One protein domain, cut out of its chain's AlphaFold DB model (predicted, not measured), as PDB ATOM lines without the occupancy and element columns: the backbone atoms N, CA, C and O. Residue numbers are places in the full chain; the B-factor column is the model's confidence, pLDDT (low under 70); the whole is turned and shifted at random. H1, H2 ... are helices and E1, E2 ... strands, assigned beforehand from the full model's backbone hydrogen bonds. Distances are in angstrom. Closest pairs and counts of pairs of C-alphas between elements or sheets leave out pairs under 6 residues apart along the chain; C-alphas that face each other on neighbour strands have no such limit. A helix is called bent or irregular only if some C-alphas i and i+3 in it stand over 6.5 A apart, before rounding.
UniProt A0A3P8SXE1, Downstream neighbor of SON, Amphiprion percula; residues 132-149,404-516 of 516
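What this domain is: This is residues 132 to 149 and 404 to 516 of the 516 residues of the protein "Downstream neighbor of SON" of Amphiprion percula (UniProt A0A3P8SXE1). A twisted antiparallel sheet of six strands has one helix, H1, packed along one face, over E4 and E5; no other named helix is on the sheet. The short helix H3 packs on part of H1 away from the sheet, and from H2 to H3 the chain makes a wide loop, whose residues 467 to 474 stick out at one end of the longest axis, with the turn of the hairpin E2 and E3 at the other end. The printed part has 131 residues, with three named helices and six named strands in the order E1, E2, E3, H1, E4, H2, H3, E5, E6, and its class is mixed, helices and strands. The sheet runs E2, E3, E1, E4, E5, E6. The whole is elongated, spanning 56 by 33 by 29 A, and only just loose, close to compact, with a radius of gyration of the C-alphas of 17.0 A.

Where its parts are: E1, residues 132 to 138, begins with C-alpha 132 at (193.500, 163.154, 258.963) and is 20.3 A long. After the cut come E2, residues 404 to 413, 26.2 A, and E3, residues 416 to 429, 35.0 A, the longest strand by residues. E2 bends by 51 degrees at residue 410 and E3 by 55 degrees at residue 426. H1, residues 431 to 444, is 20.3 A long, from C-alpha 431 at (201.377, 156.106, 263.526); it is neither bent nor irregular, but only just: C-alphas 440 and 443 are 6.4 A apart. E4 is residues 449 to 455, 19.0 A. H2, residues 457 to 462, 10.2 A, is only just irregular, with C-alphas 458 and 461 6.8 A apart. H3 is residues 485 to 492, 10.5 A. E5, residues 504 to 508, 13.1 A, and E6, residues 511 to 515, 13.9 A, come last, and C-alpha 515 is at (207.795, 160.825, 249.427).

How they stand to each other: The edge strands of the sheet are E2 and E6. In the hairpin E2 and E3, at 152 degrees, N 407 and O 422 are 2.8 A apart, within hydrogen-bond range. E3 and E1 stand at 156 degrees, with N 136 and O 423 at 2.8 A. E1 and E4 stand at 168 degrees, with N 135 and O 452 at 2.9 A. E4 and E5 stand at 167 degrees, with N 451 and O 505 at 2.7 A. In the hairpin E5 and E6, at 160 degrees, N 506 and O 513 are 2.8 A apart. H1 is on the sheet at a height over the sheet of 10.0 A, along the strands, at 12 degrees to E4 on the local plane. The closest C-alphas of H1 and E4 are those of Leu 441 and Phe 449, 7.7 A apart. E3, H1 and E4 form a split strand-helix-strand unit, two strands running the same way with E1 between them, and its crossover is right-handed. H1 touches H3 with residues 432 to 436 alone, the closest C-alphas being those of Ser 432 and Ser 487, 5.6 A apart, at a steep tilt of 47 degrees, opposite ways. H2 is not on the sheet, touches no helix, and is apart from H3. In H3 every O i to N i+4 pair is within hydrogen-bond range; in H1 9 of 10 are, and in H2 0 of 2, beside 2 of 3 O i to N i+3 pairs.

The domain as a whole: The C-alphas farthest apart are those of Ser 415 and Val 471, 56.7 A. Residues 150 to 403 are not printed, and C-alphas 149 and 404 across the cut are 14.1 A apart. The links H2 to H3, of 22 residues, and H3 to E5, of 11, are long. The mean pLDDT of the printed part is 79.9; under 70 are residues 144, 146 to 148, 411 to 416, 466 to 477 and 479 to 480.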
ATOM      1  N   THR A 132     194.942 162.855 258.960       91.81
ATOM      2  CA  THR A 132     193.500 163.154 258.963       91.81
ATOM      3  C   THR A 132     192.753 162.305 257.942       91.81
ATOM      4  O   THR A 132     191.570 162.003 258.120       91.81
ATOM      5  N   ARG A 133     193.450 161.923 256.865       92.62
ATOM      6  CA  ARG A 133     192.919 161.105 255.782       92.62
ATOM      7  C   ARG A 133     194.016 160.258 255.141       92.62
ATOM      8  O   ARG A 133     195.127 160.739 254.921       92.62
ATOM      9  N   LEU A 134     193.676 159.024 254.790       92.81
ATOM     10  CA  LEU A 134     194.466 158.136 253.941       92.81
ATOM     11  C   LEU A 134     193.650 157.778 252.707       92.81
ATOM     12  O   LEU A 134     192.463 157.483 252.828       92.81
ATOM     13  N   LEU A 135     194.287 157.777 251.544       92.31
ATOM     14  CA  LEU A 135     193.691 157.309 250.300       92.31
ATOM     15  C   LEU A 135     194.583 156.227 249.701       92.31
ATOM     16  O   LEU A 135     195.639 156.528 249.148       92.31
ATOM     17  N   PHE A 136     194.149 154.979 249.813       91.06
ATOM     18  CA  PHE A 136     194.793 153.844 249.170       91.06
ATOM     19  C   PHE A 136     194.188 153.610 247.795       91.06
ATOM     20  O   PHE A 136     192.973 153.678 247.636       91.06
ATOM     21  N   THR A 137     195.026 153.284 246.822       89.81
ATOM     22  CA  THR A 137     194.627 152.888 245.475       89.81
ATOM     23  C   THR A 137     195.381 151.624 245.083       89.81
ATOM     24  O   THR A 137     196.606 151.561 245.216       89.81
ATOM     25  N   SER A 138     194.667 150.613 244.596       89.50
ATOM     26  CA  SER A 138     195.261 149.359 244.129       89.50
ATOM     27  C   SER A 138     194.591 148.873 242.840       89.50
ATOM     28  O   SER A 138     193.399 149.125 242.647       89.50
ATOM     29  N   PRO A 139     195.319 148.171 241.950       84.19
ATOM     30  CA  PRO A 139     194.721 147.488 240.801       84.19
ATOM     31  C   PRO A 139     193.858 146.274 241.191       84.19
ATOM     32  O   PRO A 139     193.090 145.781 240.367       84.19
ATOM     33  N   LEU A 140     193.997 145.753 242.415       82.94
ATOM     34  CA  LEU A 140     193.188 144.640 242.912       82.94
ATOM     35  C   LEU A 140     191.946 145.152 243.648       82.94
ATOM     36  O   LEU A 140     191.883 146.302 244.079       82.94
ATOM     37  N   THR A 141     190.926 144.301 243.759       80.25
ATOM     38  CA  THR A 141     189.678 144.644 244.448       80.25
ATOM     39  C   THR A 141     189.884 144.774 245.956       80.25
ATOM     40  O   THR A 141     190.541 143.951 246.596       80.25
ATOM     41  N   LEU A 142     189.281 145.813 246.538       78.94
ATOM     42  CA  LEU A 142     189.279 146.081 247.982       78.94
ATOM     43  C   LEU A 142     187.951 145.674 248.639       78.94
ATOM     44  O   LEU A 142     187.584 146.202 249.682       78.94
ATOM     45  N   SER A 143     187.235 144.709 248.056       70.31
ATOM     46  CA  SER A 143     185.909 144.272 248.522       70.31
ATOM     47  C   SER A 143     185.909 143.701 249.944       70.31
ATOM     48  O   SER A 143     184.899 143.758 250.626       70.31
ATOM     49  N   TRP A 144     187.045 143.206 250.441       69.31
ATOM     50  CA  TRP A 144     187.192 142.788 251.843       69.31
ATOM     51  C   TRP A 144     187.135 143.964 252.837       69.31
ATOM     52  O   TRP A 144     186.923 143.748 254.027       69.31
ATOM     53  N   ALA A 145     187.342 145.200 252.372       70.75
ATOM     54  CA  ALA A 145     187.210 146.417 253.169       70.75
ATOM     55  C   ALA A 145     185.794 147.027 253.085       70.75
ATOM     56  O   ALA A 145     185.493 147.987 253.797       70.75
ATOM     57  N   GLU A 146     184.918 146.491 252.226       65.81
ATOM     58  CA  GLU A 146     183.518 146.905 252.118       65.81
ATOM     59  C   GLU A 146     182.709 146.247 253.246       65.81
ATOM     60  O   GLU A 146     182.217 145.138 253.102       65.81
ATOM     61  N   GLN A 147     182.604 146.954 254.378       67.31
ATOM     62  CA  GLN A 147     181.828 146.595 255.578       67.31
ATOM     63  C   GLN A 147     182.153 145.203 256.171       67.31
ATOM     64  O   GLN A 147     181.613 144.191 255.721       67.31
ATOM     65  N   PRO A 148     182.987 145.127 257.228       69.19
ATOM     66  CA  PRO A 148     183.259 143.860 257.904       69.19
ATOM     67  C   PRO A 148     181.956 143.239 258.421       69.19
ATOM     68  O   PRO A 148     181.026 143.947 258.819       69.19
ATOM     69  N   LYS A 149     181.877 141.904 258.449       78.94
ATOM     70  CA  LYS A 149     180.722 141.234 259.066       78.94
ATOM     71  C   LYS A 149     180.650 141.639 260.539       78.94
ATOM     72  O   LYS A 149     181.677 141.695 261.209       78.94
ATOM     73  N   GLY A 404     186.084 154.211 257.293       85.88
ATOM     74  CA  GLY A 404     186.517 153.666 256.009       85.88
ATOM     75  C   GLY A 404     185.423 153.750 254.943       85.88
ATOM     76  O   GLY A 404     184.259 153.458 255.217       85.88
ATOM     77  N   ARG A 405     185.794 154.119 253.718       84.44
ATOM     78  CA  ARG A 405     184.948 154.048 252.523       84.44
ATOM     79  C   ARG A 405     185.755 153.441 251.384       84.44
ATOM     80  O   ARG A 405     186.776 153.999 250.997       84.44
ATOM     81  N   SER A 406     185.285 152.333 250.819       83.88
ATOM     82  CA  SER A 406     185.858 151.782 249.589       83.88
ATOM     83  C   SER A 406     185.002 152.149 248.378       83.88
ATOM     84  O   SER A 406     183.779 152.267 248.481       83.88
ATOM     85  N   VAL A 407     185.660 152.415 247.252       83.00
ATOM     86  CA  VAL A 407     185.040 152.735 245.966       83.00
ATOM     87  C   VAL A 407     185.869 152.101 244.859       83.00
ATOM     88  O   VAL A 407     187.072 152.327 244.775       83.00
ATOM     89  N   ASN A 408     185.222 151.367 243.961       82.31
ATOM     90  CA  ASN A 408     185.863 150.841 242.762       82.31
ATOM     91  C   ASN A 408     185.679 151.834 241.608       82.31
ATOM     92  O   ASN A 408     184.551 152.183 241.258       82.31
ATOM     93  N   VAL A 409     186.781 152.307 241.025       78.75
ATOM     94  CA  VAL A 409     186.791 153.301 239.944       78.75
ATOM     95  C   VAL A 409     187.426 152.685 238.703       78.75
ATOM     96  O   VAL A 409     188.499 152.096 238.767       78.75
ATOM     97  N   LYS A 410     186.790 152.835 237.541       76.75
ATOM     98  CA  LYS A 410     187.412 152.471 236.261       76.75
ATOM     99  C   LYS A 410     188.234 153.659 235.782       76.75
ATOM    100  O   LYS A 410     187.661 154.679 235.413       76.75
ATOM    101  N   SER A 411     189.556 153.544 235.830       68.31
ATOM    102  CA  SER A 411     190.465 154.584 235.354       68.31
ATOM    103  C   SER A 411     190.932 154.243 233.941       68.31
ATOM    104  O   SER A 411     191.370 153.120 233.674       68.31
ATOM    105  N   GLN A 412     190.815 155.197 233.022       61.94
ATOM    106  CA  GLN A 412     191.316 155.050 231.661       61.94
ATOM    107  C   GLN A 412     192.797 155.441 231.643       61.94
ATOM    108  O   GLN A 412     193.139 156.613 231.775       61.94
ATOM    109  N   VAL A 413     193.679 154.453 231.494       62.41
ATOM    110  CA  VAL A 413     195.121 154.680 231.331       62.41
ATOM    111  C   VAL A 413     195.464 154.319 229.888       62.41
ATOM    112  O   VAL A 413     195.526 153.145 229.524       62.41
ATOM    113  N   GLY A 414     195.612 155.340 229.040       69.75
ATOM    114  CA  GLY A 414     195.788 155.167 227.595       69.75
ATOM    115  C   GLY A 414     194.524 154.638 226.900       69.75
ATOM    116  O   GLY A 414     193.434 155.183 227.076       69.75
ATOM    117  N   SER A 415     194.663 153.575 226.099       61.50
ATOM    118  CA  SER A 415     193.562 152.920 225.366       61.50
ATOM    119  C   SER A 415     192.845 151.814 226.157       61.50
ATOM    120  O   SER A 415     191.858 151.260 225.675       61.50
ATOM    121  N   THR A 416     193.309 151.489 227.368       57.03
ATOM    122  CA  THR A 416     192.773 150.392 228.189       57.03
ATOM    123  C   THR A 416     192.156 150.897 229.490       57.03
ATOM    124  O   THR A 416     192.758 151.693 230.213       57.03
ATOM    125  N   TYR A 417     190.962 150.402 229.817       70.06
ATOM    126  CA  TYR A 417     190.326 150.637 231.112       70.06
ATOM    127  C   TYR A 417     190.921 149.693 232.154       70.06
ATOM    128  O   TYR A 417     190.829 148.474 232.010       70.06
ATOM    129  N   GLN A 418     191.498 150.247 233.218       71.25
ATOM    130  CA  GLN A 418     191.936 149.476 234.376       71.25
ATOM    131  C   GLN A 418     190.992 149.753 235.546       71.25
ATOM    132  O   GLN A 418     190.683 150.902 235.866       71.25
ATOM    133  N   ASN A 419     190.502 148.689 236.181       76.00
ATOM    134  CA  ASN A 419     189.743 148.816 237.421       76.00
ATOM    135  C   ASN A 419     190.736 149.147 238.541       76.00
ATOM    136  O   ASN A 419     191.624 148.352 238.832       76.00
ATOM    137  N   VAL A 420     190.595 150.322 239.147       83.50
ATOM    138  CA  VAL A 420     191.381 150.768 240.296       83.50
ATOM    139  C   VAL A 420     190.451 150.862 241.494       83.50
ATOM    140  O   VAL A 420     189.492 151.637 241.510       83.50
ATOM    141  N   SER A 421     190.738 150.082 242.522       86.38
ATOM    142  CA  SER A 421     189.996 150.126 243.775       86.38
ATOM    143  C   SER A 421     190.620 151.165 244.681       86.38
ATOM    144  O   SER A 421     191.835 151.172 244.889       86.38
ATOM    145  N   SER A 422     189.786 152.038 245.226       89.12
ATOM    146  CA  SER A 422     190.178 153.074 246.173       89.12
ATOM    147  C   SER A 422     189.618 152.760 247.561       89.12
ATOM    148  O   SER A 422     188.467 152.342 247.690       89.12
ATOM    149  N   LEU A 423     190.410 152.973 248.608       89.75
ATOM    150  CA  LEU A 423     189.986 152.907 250.009       89.75
ATOM    151  C   LEU A 423     190.387 154.207 250.707       89.75
ATOM    152  O   LEU A 423     191.569 154.494 250.887       89.75
ATOM    153  N   GLU A 424     189.387 154.989 251.095       91.25
ATOM    154  CA  GLU A 424     189.533 156.216 251.869       91.25
ATOM    155  C   GLU A 424     189.303 155.915 253.352       91.25
ATOM    156  O   GLU A 424     188.278 155.348 253.723       91.25
ATOM    157  N   ILE A 425     190.239 156.310 254.211       91.19
ATOM    158  CA  ILE A 425     190.114 156.196 255.669       91.19
ATOM    159  C   ILE A 425     190.229 157.598 256.254       91.19
ATOM    160  O   ILE A 425     191.206 158.297 255.994       91.19
ATOM    161  N   THR A 426     189.237 158.016 257.040       90.69
ATOM    162  CA  THR A 426     189.153 159.361 257.628       90.69
ATOM    163  C   THR A 426     189.047 159.295 259.150       90.69
ATOM    164  O   THR A 426     188.281 158.496 259.696       90.69
ATOM    165  N   GLY A 427     189.781 160.170 259.837       89.81
ATOM    166  CA  GLY A 427     189.786 160.294 261.299       89.81
ATOM    167  C   GLY A 427     191.171 160.661 261.843       89.81
ATOM    168  O   GLY A 427     192.059 160.980 261.055       89.81
ATOM    169  N   PRO A 428     191.376 160.646 263.171       91.56
ATOM    170  CA  PRO A 428     192.697 160.773 263.785       91.56
ATOM    171  C   PRO A 428     193.481 159.469 263.625       91.56
ATOM    172  O   PRO A 428     193.345 158.529 264.405       91.56
ATOM    173  N   ILE A 429     194.308 159.401 262.594       92.75
ATOM    174  CA  ILE A 429     195.046 158.189 262.259       92.75
ATOM    175  C   ILE A 429     196.412 158.263 262.931       92.75
ATOM    176  O   ILE A 429     197.239 159.125 262.611       92.75
ATOM    177  N   LEU A 430     196.618 157.356 263.884       93.12
ATOM    178  CA  LEU A 430     197.849 157.251 264.654       93.12
ATOM    179  C   LEU A 430     198.962 156.555 263.840       93.12
ATOM    180  O   LEU A 430     198.655 155.761 262.945       93.12
ATOM    181  N   PRO A 431     200.246 156.769 264.187       90.56
ATOM    182  CA  PRO A 431     201.377 156.106 263.526       90.56
ATOM    183  C   PRO A 431     201.261 154.573 263.464       90.56
ATOM    184  O   PRO A 431     201.449 153.968 262.409       90.56
ATOM    185  N   SER A 432     200.865 153.940 264.572       88.88
ATOM    186  CA  SER A 432     200.663 152.485 264.641       88.88
ATOM    187  C   SER A 432     199.522 151.985 263.749       88.88
ATOM    188  O   SER A 432     199.635 150.906 263.165       88.88
ATOM    189  N   CYS A 433     198.449 152.768 263.585       88.94
ATOM    190  CA  CYS A 433     197.350 152.436 262.679       88.94
ATOM    191  C   CYS A 433     197.845 152.404 261.229       88.94
ATOM    192  O   CYS A 433     197.567 151.446 260.513       88.94
ATOM    193  N   LEU A 434     198.636 153.401 260.808       89.56
ATOM    194  CA  LEU A 434     199.202 153.448 259.454       89.56
ATOM    195  C   LEU A 434     200.077 152.218 259.159       89.56
ATOM    196  O   LEU A 434     199.922 151.598 258.105       89.56
ATOM    197  N   HIS A 435     200.947 151.830 260.097       89.12
ATOM    198  CA  HIS A 435     201.738 150.603 259.957       89.12
ATOM    199  C   HIS A 435     200.853 149.363 259.850       89.12
ATOM    200  O   HIS A 435     201.016 148.551 258.946       89.12
ATOM    201  N   THR A 436     199.876 149.224 260.742       87.25
ATOM    202  CA  THR A 436     199.018 148.034 260.769       87.25
ATOM    203  C   THR A 436     198.208 147.907 259.473       87.25
ATOM    204  O   THR A 436     198.112 146.818 258.910       87.25
ATOM    205  N   ILE A 437     197.695 149.023 258.940       87.62
ATOM    206  CA  ILE A 437     196.958 149.055 257.668       87.62
ATOM    207  C   ILE A 437     197.872 148.696 256.488       87.62
ATOM    208  O   ILE A 437     197.492 147.888 255.643       87.62
ATOM    209  N   THR A 438     199.077 149.264 256.407       88.25
ATOM    210  CA  THR A 438     200.010 148.959 255.304       88.25
ATOM    211  C   THR A 438     200.518 147.517 255.364       88.25
ATOM    212  O   THR A 438     200.613 146.857 254.327       88.25
ATOM    213  N   THR A 439     200.753 146.986 256.564       86.81
ATOM    214  CA  THR A 439     201.105 145.578 256.791       86.81
ATOM    215  C   THR A 439     199.962 144.634 256.421       86.81
ATOM    216  O   THR A 439     200.225 143.586 255.840       86.81
ATOM    217  N   LEU A 440     198.703 145.021 256.650       85.50
ATOM    218  CA  LEU A 440     197.533 144.275 256.176       85.50
ATOM    219  C   LEU A 440     197.374 144.335 254.646       85.50
ATOM    220  O   LEU A 440     197.041 143.333 254.010       85.50
ATOM    221  N   LEU A 441     197.617 145.500 254.039       85.94
ATOM    222  CA  LEU A 441     197.499 145.695 252.591       85.94
ATOM    223  C   LEU A 441     198.581 144.956 251.805       85.94
ATOM    224  O   LEU A 441     198.316 144.514 250.686       85.94
ATOM    225  N   ARG A 442     199.772 144.782 252.386       87.62
ATOM    226  CA  ARG A 442     200.902 144.070 251.773       87.62
ATOM    227  C   ARG A 442     200.501 142.686 251.217       87.62
ATOM    228  O   ARG A 442     200.663 142.496 250.011       87.62
ATOM    229  N   PRO A 443     199.964 141.730 252.003       86.31
ATOM    230  CA  PRO A 443     199.490 140.452 251.474       86.31
ATOM    231  C   PRO A 443     198.178 140.590 250.690       86.31
ATOM    232  O   PRO A 443     198.038 139.981 249.630       86.31
ATOM    233  N   ALA A 444     197.232 141.417 251.158       84.25
ATOM    234  CA  ALA A 444     195.907 141.530 250.544       84.25
ATOM    235  C   ALA A 444     195.963 142.035 249.093       84.25
ATOM    236  O   ALA A 444     195.132 141.651 248.273       84.25
ATOM    237  N   GLN A 445     196.935 142.893 248.774       86.50
ATOM    238  CA  GLN A 445     197.115 143.495 247.450       86.50
ATOM    239  C   GLN A 445     198.337 142.931 246.704       86.50
ATOM    240  O   GLN A 445     198.837 143.560 245.772       86.50
ATOM    241  N   LYS A 446     198.838 141.752 247.112       84.81
ATOM    242  CA  LYS A 446     199.990 141.064 246.491       84.81
ATOM    243  C   LYS A 446     201.214 141.978 246.302       84.81
ATOM    244  O   LYS A 446     201.886 141.925 245.274       84.81
ATOM    245  N   GLY A 447     201.471 142.850 247.277       82.00
ATOM    246  CA  GLY A 447     202.603 143.774 247.263       82.00
ATOM    247  C   GLY A 447     202.485 144.951 246.286       82.00
ATOM    248  O   GLY A 447     203.518 145.540 245.971       82.00
ATOM    249  N   ASN A 448     201.280 145.289 245.805       87.75
ATOM    250  CA  ASN A 448     201.045 146.382 244.854       87.75
ATOM    251  C   ASN A 448     199.913 147.321 245.312       87.75
ATOM    252  O   ASN A 448     198.724 147.037 245.139       87.75
ATOM    253  N   PHE A 449     200.284 148.473 245.867       90.25
ATOM    254  CA  PHE A 449     199.350 149.551 246.200       90.25
ATOM    255  C   PHE A 449     200.070 150.899 246.274       90.25
ATOM    256  O   PHE A 449     201.273 150.964 246.523       90.25
ATOM    257  N   SER A 450     199.326 151.987 246.122       90.75
ATOM    258  CA  SER A 450     199.787 153.334 246.461       90.75
ATOM    259  C   SER A 450     198.873 153.962 247.501       90.75
ATOM    260  O   SER A 450     197.689 153.645 247.573       90.75
ATOM    261  N   ALA A 451     199.435 154.819 248.340       92.50
ATOM    262  CA  ALA A 451     198.768 155.472 249.447       92.50
ATOM    263  C   ALA A 451     199.137 156.955 249.452       92.50
ATOM    264  O   ALA A 451     200.304 157.306 249.629       92.50
ATOM    265  N   ALA A 452     198.143 157.822 249.285       92.94
ATOM    266  CA  ALA A 452     198.278 159.247 249.546       92.94
ATOM    267  C   ALA A 452     197.900 159.533 251.007       92.94
ATOM    268  O   ALA A 452     196.841 159.119 251.488       92.94
ATOM    269  N   LEU A 453     198.781 160.234 251.713       93.19
ATOM    270  CA  LEU A 453     198.691 160.492 253.145       93.19
ATOM    271  C   LEU A 453     198.466 161.988 253.376       93.19
ATOM    272  O   LEU A 453     199.276 162.821 252.974       93.19
ATOM    273  N   TYR A 454     197.376 162.334 254.055       91.44
ATOM    274  CA  TYR A 454     197.077 163.716 254.420       91.44
ATOM    275  C   TYR A 454     197.401 163.929 255.896       91.44
ATOM    276  O   TYR A 454     196.662 163.494 256.783       91.44
ATOM    277  N   SER A 455     198.530 164.582 256.152       89.94
ATOM    278  CA  SER A 455     199.034 164.858 257.498       89.94
ATOM    279  C   SER A 455     198.413 166.111 258.102       89.94
ATOM    280  O   SER A 455     198.195 167.115 257.425       89.94
ATOM    281  N   HIS A 456     198.172 166.078 259.409       88.06
ATOM    282  CA  HIS A 456     197.852 167.262 260.185       88.06
ATOM    283  C   HIS A 456     199.121 168.118 260.308       88.06
ATOM    284  O   HIS A 456     200.048 167.766 261.041       88.06
ATOM    285  N   THR A 457     199.158 169.234 259.576       85.56
ATOM    286  CA  THR A 457     200.340 170.093 259.390       85.56
ATOM    287  C   THR A 457     201.115 170.407 260.681       85.56
ATOM    288  O   THR A 457     202.329 170.226 260.673       85.56
ATOM    289  N   PRO A 458     200.475 170.768 261.818       84.06
ATOM    290  CA  PRO A 458     201.186 171.044 263.074       84.06
ATOM    291  C   PRO A 458     202.010 169.869 263.623       84.06
ATOM    292  O   PRO A 458     202.980 170.073 264.345       84.06
ATOM    293  N   THR A 459     201.630 168.633 263.290       86.94
ATOM    294  CA  THR A 459     202.298 167.419 263.788       86.94
ATOM    295  C   THR A 459     203.389 166.892 262.863       86.94
ATOM    296  O   THR A 459     204.100 165.976 263.260       86.94
ATOM    297  N   ALA A 460     203.560 167.458 261.662       84.94
ATOM    298  CA  ALA A 460     204.593 167.020 260.713       84.94
ATOM    299  C   ALA A 460     206.006 167.096 261.311       84.94
ATOM    300  O   ALA A 460     206.852 166.242 261.078       84.94
ATOM    301  N   VAL A 461     206.210 168.090 262.168       84.69
ATOM    302  CA  VAL A 461     207.487 168.405 262.796       84.69
ATOM    303  C   VAL A 461     207.826 167.478 263.972       84.69
ATOM    304  O   VAL A 461     208.894 167.578 264.558       84.69
ATOM    305  N   MET A 462     206.941 166.546 264.333       84.44
ATOM    306  CA  MET A 462     207.193 165.576 265.409       84.44
ATOM    307  C   MET A 462     208.162 164.452 264.997       84.44
ATOM    308  O   MET A 462     208.462 163.575 265.803       84.44
ATOM    309  N   ASN A 463     208.658 164.483 263.756       84.81
ATOM    310  CA  ASN A 463     209.602 163.521 263.189       84.81
ATOM    311  C   ASN A 463     211.084 163.889 263.395       84.81
ATOM    312  O   ASN A 463     211.964 163.241 262.819       84.81
ATOM    313  N   ILE A 464     211.379 164.917 264.194       81.75
ATOM    314  CA  ILE A 464     212.754 165.346 264.469       81.75
ATOM    315  C   ILE A 464     213.491 164.311 265.324       81.75
ATOM    316  O   ILE A 464     212.935 163.744 266.266       81.75
ATOM    317  N   GLN A 465     214.777 164.127 265.030       71.00
ATOM    318  CA  GLN A 465     215.692 163.348 265.855       71.00
ATOM    319  C   GLN A 465     216.273 164.216 266.976       71.00
ATOM    320  O   GLN A 465     216.820 165.293 266.739       71.00
ATOM    321  N   THR A 466     216.175 163.741 268.212       64.00
ATOM    322  CA  THR A 466     216.848 164.344 269.366       64.00
ATOM    323  C   THR A 466     218.296 163.856 269.376       64.00
ATOM    324  O   THR A 466     218.557 162.689 269.642       64.00
ATOM    325  N   ASN A 467     219.239 164.732 269.028       53.31
ATOM    326  CA  ASN A 467     220.619 164.394 268.646       53.31
ATOM    327  C   ASN A 467     221.555 164.017 269.823       53.31
ATOM    328  O   ASN A 467     222.756 164.283 269.776       53.31
ATOM    329  N   LYS A 468     221.031 163.437 270.909       52.84
ATOM    330  CA  LYS A 468     221.865 162.927 272.007       52.84
ATOM    331  C   LYS A 468     222.239 161.480 271.702       52.84
ATOM    332  O   LYS A 468     221.357 160.662 271.484       52.84
ATOM    333  N   GLN A 469     223.553 161.249 271.627       41.38
ATOM    334  CA  GLN A 469     224.274 159.986 271.430       41.38
ATOM    335  C   GLN A 469     223.390 158.731 271.435       41.38
ATOM    336  O   GLN A 469     222.833 158.364 272.465       41.38
ATOM    337  N   GLN A 470     223.348 158.040 270.291       43.00
ATOM    338  CA  GLN A 470     222.987 156.627 270.243       43.00
ATOM    339  C   GLN A 470     223.896 155.875 271.218       43.00
ATOM    340  O   GLN A 470     225.055 155.601 270.903       43.00
ATOM    341  N   VAL A 471     223.387 155.554 272.404       35.97
ATOM    342  CA  VAL A 471     223.993 154.510 273.218       35.97
ATOM    343  C   VAL A 471     223.422 153.194 272.716       35.97
ATOM    344  O   VAL A 471     222.217 152.976 272.617       35.97
ATOM    345  N   THR A 472     224.339 152.340 272.301       36.91
ATOM    346  CA  THR A 472     224.102 150.994 271.819       36.91
ATOM    347  C   THR A 472     223.385 150.140 272.872       36.91
ATOM    348  O   THR A 472     223.850 149.996 273.997       36.91
ATOM    349  N   GLY A 473     222.306 149.465 272.464       38.22
ATOM    350  CA  GLY A 473     222.046 148.103 272.944       38.22
ATOM    351  C   GLY A 473     221.185 147.908 274.194       38.22
ATOM    352  O   GLY A 473     221.330 146.879 274.847       38.22
ATOM    353  N   GLY A 474     220.254 148.805 274.514       40.47
ATOM    354  CA  GLY A 474     219.159 148.485 275.434       40.47
ATOM    355  C   GLY A 474     217.910 148.055 274.667       40.47
ATOM    356  O   GLY A 474     217.104 148.908 274.314       40.47
ATOM    357  N   SER A 475     217.710 146.759 274.399       51.03
ATOM    358  CA  SER A 475     216.391 146.280 273.951       51.03
ATOM    359  C   SER A 475     215.402 146.474 275.104       51.03
ATOM    360  O   SER A 475     215.316 145.645 276.010       51.03
ATOM    361  N   VAL A 476     214.732 147.627 275.142       63.31
ATOM    362  CA  VAL A 476     213.712 147.913 276.151       63.31
ATOM    363  C   VAL A 476     212.506 147.035 275.841       63.31
ATOM    364  O   VAL A 476     211.920 147.138 274.763       63.31
ATOM    365  N   ASP A 477     212.135 146.171 276.785       68.38
ATOM    366  CA  ASP A 477     210.954 145.325 276.651       68.38
ATOM    367  C   ASP A 477     209.684 146.192 276.592       68.38
ATOM    368  O   ASP A 477     209.303 146.857 277.560       68.38
ATOM    369  N   LEU A 478     209.065 146.205 275.410       72.94
ATOM    370  CA  LEU A 478     207.803 146.877 275.098       72.94
ATOM    371  C   LEU A 478     206.700 145.859 274.766       72.94
ATOM    372  O   LEU A 478     205.659 146.232 274.227       72.94
ATOM    373  N   SER A 479     206.885 144.573 275.085       65.94
ATOM    374  CA  SER A 479     205.913 143.512 274.768       65.94
ATOM    375  C   SER A 479     204.520 143.750 275.377       65.94
ATOM    376  O   SER A 479     203.516 143.320 274.812       65.94
ATOM    377  N   GLY A 480     204.438 144.499 276.482       69.56
ATOM    378  CA  GLY A 480     203.188 144.850 277.163       69.56
ATOM    379  C   GLY A 480     202.458 146.100 276.649       69.56
ATOM    380  O   GLY A 480     201.405 146.433 277.191       69.56
ATOM    381  N   CYS A 481     202.968 146.816 275.637       70.44
ATOM    382  CA  CYS A 481     202.443 148.142 275.262       70.44
ATOM    383  C   CYS A 481     201.174 148.131 274.385       70.44
ATOM    384  O   CYS A 481     200.786 149.150 273.816       70.44
ATOM    385  N   GLY A 482     200.512 146.981 274.264       72.56
ATOM    386  CA  GLY A 482     199.207 146.882 273.617       72.56
ATOM    387  C   GLY A 482     199.201 147.086 272.098       72.56
ATOM    388  O   GLY A 482     198.131 147.251 271.516       72.56
ATOM    389  N   LEU A 483     200.374 147.084 271.455       82.12
ATOM    390  CA  LEU A 483     200.553 147.215 270.007       82.12
ATOM    391  C   LEU A 483     201.153 145.953 269.386       82.12
ATOM    392  O   LEU A 483     201.844 145.181 270.044       82.12
ATOM    393  N   HIS A 484     200.921 145.781 268.082       81.62
ATOM    394  CA  HIS A 484     201.522 144.692 267.324       81.62
ATOM    395  C   HIS A 484     203.060 144.829 267.314       81.62
ATOM    396  O   HIS A 484     203.552 145.929 267.039       81.62
ATOM    397  N   PRO A 485     203.832 143.745 267.542       81.75
ATOM    398  CA  PRO A 485     205.295 143.803 267.626       81.75
ATOM    399  C   PRO A 485     205.979 144.463 266.423       81.75
ATOM    400  O   PRO A 485     206.916 145.234 266.605       81.75
ATOM    401  N   SER A 486     205.474 144.249 265.201       81.62
ATOM    402  CA  SER A 486     206.040 144.893 264.002       81.62
ATOM    403  C   SER A 486     205.857 146.415 264.001       81.62
ATOM    404  O   SER A 486     206.752 147.148 263.588       81.62
ATOM    405  N   SER A 487     204.723 146.907 264.516       84.25
ATOM    406  CA  SER A 487     204.470 148.344 264.656       84.25
ATOM    407  C   SER A 487     205.419 148.958 265.680       84.25
ATOM    408  O   SER A 487     205.893 150.072 265.484       84.25
ATOM    409  N   ILE A 488     205.708 148.234 266.765       85.12
ATOM    410  CA  ILE A 488     206.659 148.675 267.791       85.12
ATOM    411  C   ILE A 488     208.059 148.763 267.191       85.12
ATOM    412  O   ILE A 488     208.700 149.801 267.324       85.12
ATOM    413  N   GLN A 489     208.502 147.723 266.483       84.88
ATOM    414  CA  GLN A 489     209.819 147.689 265.850       84.88
ATOM    415  C   GLN A 489     210.012 148.851 264.868       84.88
ATOM    416  O   GLN A 489     211.063 149.488 264.875       84.88
ATOM    417  N   GLN A 490     208.984 149.186 264.078       85.56
ATOM    418  CA  GLN A 490     209.049 150.360 263.209       85.56
ATOM    419  C   GLN A 490     209.188 151.655 264.024       85.56
ATOM    420  O   GLN A 490     210.025 152.488 263.702       85.56
ATOM    421  N   LEU A 491     208.398 151.831 265.089       85.31
ATOM    422  CA  LEU A 491     208.412 153.046 265.917       85.31
ATOM    423  C   LEU A 491     209.658 153.183 266.809       85.31
ATOM    424  O   LEU A 491     209.966 154.286 267.266       85.31
ATOM    425  N   GLN A 492     210.378 152.093 267.075       84.69
ATOM    426  CA  GLN A 492     211.674 152.130 267.756       84.69
ATOM    427  C   GLN A 492     212.748 152.792 266.888       84.69
ATOM    428  O   GLN A 492     213.625 153.475 267.420       84.69
ATOM    429  N   GLN A 493     212.662 152.636 265.562       78.75
ATOM    430  CA  GLN A 493     213.617 153.246 264.645       78.75
ATOM    431  C   GLN A 493     213.491 154.781 264.672       78.75
ATOM    432  O   GLN A 493     212.377 155.321 264.651       78.75
ATOM    433  N   PRO A 494     214.616 155.517 264.704       73.31
ATOM    434  CA  PRO A 494     214.584 156.971 264.628       73.31
ATOM    435  C   PRO A 494     214.004 157.414 263.277       73.31
ATOM    436  O   PRO A 494     214.373 156.906 262.218       73.31
ATOM    437  N   SER A 495     213.088 158.382 263.302       73.25
ATOM    438  CA  SER A 495     212.459 158.905 262.088       73.25
ATOM    439  C   SER A 495     213.467 159.707 261.260       73.25
ATOM    440  O   SER A 495     214.024 160.696 261.727       73.25
ATOM    441  N   GLY A 496     213.696 159.312 260.005       71.06
ATOM    442  CA  GLY A 496     214.562 160.030 259.055       71.06
ATOM    443  C   GLY A 496     213.889 161.205 258.329       71.06
ATOM    444  O   GLY A 496     214.442 161.719 257.363       71.06
ATOM    445  N   LEU A 497     212.675 161.597 258.734       76.44
ATOM    446  CA  LEU A 497     211.833 162.559 258.004       76.44
ATOM    447  C   LEU A 497     212.050 164.024 258.427       76.44
ATOM    448  O   LEU A 497     211.654 164.937 257.708       76.44
ATOM    449  N   GLY A 498     212.694 164.273 259.571       79.44
ATOM    450  CA  GLY A 498     213.025 165.624 260.028       79.44
ATOM    451  C   GLY A 498     211.787 166.503 260.241       79.44
ATOM    452  O   GLY A 498     210.948 166.212 261.092       79.44
ATOM    453  N   LYS A 499     211.678 167.603 259.482       79.69
ATOM    454  CA  LYS A 499     210.558 168.562 259.576       79.69
ATOM    455  C   LYS A 499     209.309 168.145 258.793       79.69
ATOM    456  O   LYS A 499     208.268 168.789 258.938       79.69
ATOM    457  N   THR A 500     209.420 167.142 257.925       84.12
ATOM    458  CA  THR A 500     208.348 166.746 257.010       84.12
ATOM    459  C   THR A 500     207.647 165.473 257.476       84.12
ATOM    460  O   THR A 500     208.067 164.788 258.409       84.12
ATOM    461  N   ALA A 501     206.511 165.190 256.850       87.38
ATOM    462  CA  ALA A 501     205.694 164.012 257.104       87.38
ATOM    463  C   ALA A 501     205.558 163.219 255.812       87.38
ATOM    464  O   ALA A 501     205.620 163.799 254.732       87.38
ATOM    465  N   LEU A 502     205.297 161.917 255.898       89.25
ATOM    466  CA  LEU A 502     205.042 161.137 254.695       89.25
ATOM    467  C   LEU A 502     203.782 161.663 254.001       89.25
ATOM    468  O   LEU A 502     202.730 161.818 254.630       89.25
ATOM    469  N   THR A 503     203.901 161.915 252.700       90.31
ATOM    470  CA  THR A 503     202.805 162.381 251.835       90.31
ATOM    471  C   THR A 503     202.348 161.290 250.877       90.31
ATOM    472  O   THR A 503     201.165 161.206 250.544       90.31
ATOM    473  N   HIS A 504     203.265 160.418 250.456       91.31
ATOM    474  CA  HIS A 504     202.964 159.324 249.545       91.31
ATOM    475  C   HIS A 504     203.784 158.080 249.881       91.31
ATOM    476  O   HIS A 504     204.999 158.168 250.055       91.31
ATOM    477  N   ILE A 505     203.137 156.917 249.903       91.19
ATOM    478  CA  ILE A 505     203.783 155.601 249.984       91.19
ATOM    479  C   ILE A 505     203.339 154.795 248.765       91.19
ATOM    480  O   ILE A 505     202.155 154.713 248.468       91.19
ATOM    481  N   SER A 506     204.274 154.185 248.050       89.88
ATOM    482  CA  SER A 506     203.992 153.248 246.965       89.88
ATOM    483  C   SER A 506     204.711 151.944 247.241       89.88
ATOM    484  O   SER A 506     205.933 151.924 247.368       89.88
ATOM    485  N   MET A 507     203.957 150.855 247.268       88.75
ATOM    486  CA  MET A 507     204.488 149.505 247.298       88.75
ATOM    487  C   MET A 507     204.408 148.898 245.899       88.75
ATOM    488  O   MET A 507     203.331 148.863 245.300       88.75
ATOM    489  N   LYS A 508     205.551 148.446 245.380       86.88
ATOM    490  CA  LYS A 508     205.648 147.701 244.120       86.88
ATOM    491  C   LYS A 508     206.503 146.468 244.352       86.88
ATOM    492  O   LYS A 508     207.630 146.598 244.824       86.88
ATOM    493  N   ASN A 509     205.984 145.289 244.021       85.94
ATOM    494  CA  ASN A 509     206.693 144.017 244.203       85.94
ATOM    495  C   ASN A 509     207.263 143.850 245.627       85.94
ATOM    496  O   ASN A 509     208.420 143.475 245.794       85.94
ATOM    497  N   TYR A 510     206.464 144.169 246.652       86.12
ATOM    498  CA  TYR A 510     206.856 144.120 248.074       86.12
ATOM    499  C   TYR A 510     207.972 145.092 248.503       86.12
ATOM    500  O   TYR A 510     208.378 145.060 249.663       86.12
ATOM    501  N   SER A 511     208.416 145.988 247.619       86.88
ATOM    502  CA  SER A 511     209.338 147.076 247.943       86.88
ATOM    503  C   SER A 511     208.569 148.376 248.166       86.88
ATOM    504  O   SER A 511     207.695 148.731 247.365       86.88
ATOM    505  N   TYR A 512     208.880 149.088 249.248       86.56
ATOM    506  CA  TYR A 512     208.336 150.408 249.532       86.56
ATOM    507  C   TYR A 512     209.180 151.513 248.904       86.56
ATOM    508  O   TYR A 512     210.404 151.528 248.968       86.56
ATOM    509  N   THR A 513     208.480 152.503 248.370       87.56
ATOM    510  CA  THR A 513     209.020 153.801 247.967       87.56
ATOM    511  C   THR A 513     208.152 154.880 248.601       87.56
ATOM    512  O   THR A 513     206.930 154.726 248.677       87.56
ATOM    513  N   TRP A 514     208.747 155.965 249.090       88.69
ATOM    514  CA  TRP A 514     208.008 157.020 249.785       88.69
ATOM    515  C   TRP A 514     208.429 158.419 249.342       88.69
ATOM    516  O   TRP A 514     209.503 158.613 248.775       88.69
ATOM    517  N   LYS A 515     207.549 159.389 249.593       85.75
ATOM    518  CA  LYS A 515     207.795 160.825 249.427       85.75
ATOM    519  C   LYS A 515     207.396 161.560 250.703       85.75
ATOM    520  O   LYS A 515     206.437 161.154 251.372       85.75
ATOM    521  N   ASN A 516     208.132 162.618 251.019       81.19
ATOM    522  CA  ASN A 516     207.955 163.472 252.191       81.19
ATOM    523  C   ASN A 516     207.628 164.918 251.813       81.19
ATOM    524  O   ASN A 516     207.821 165.281 250.632       81.19
TER     525      ASN A 516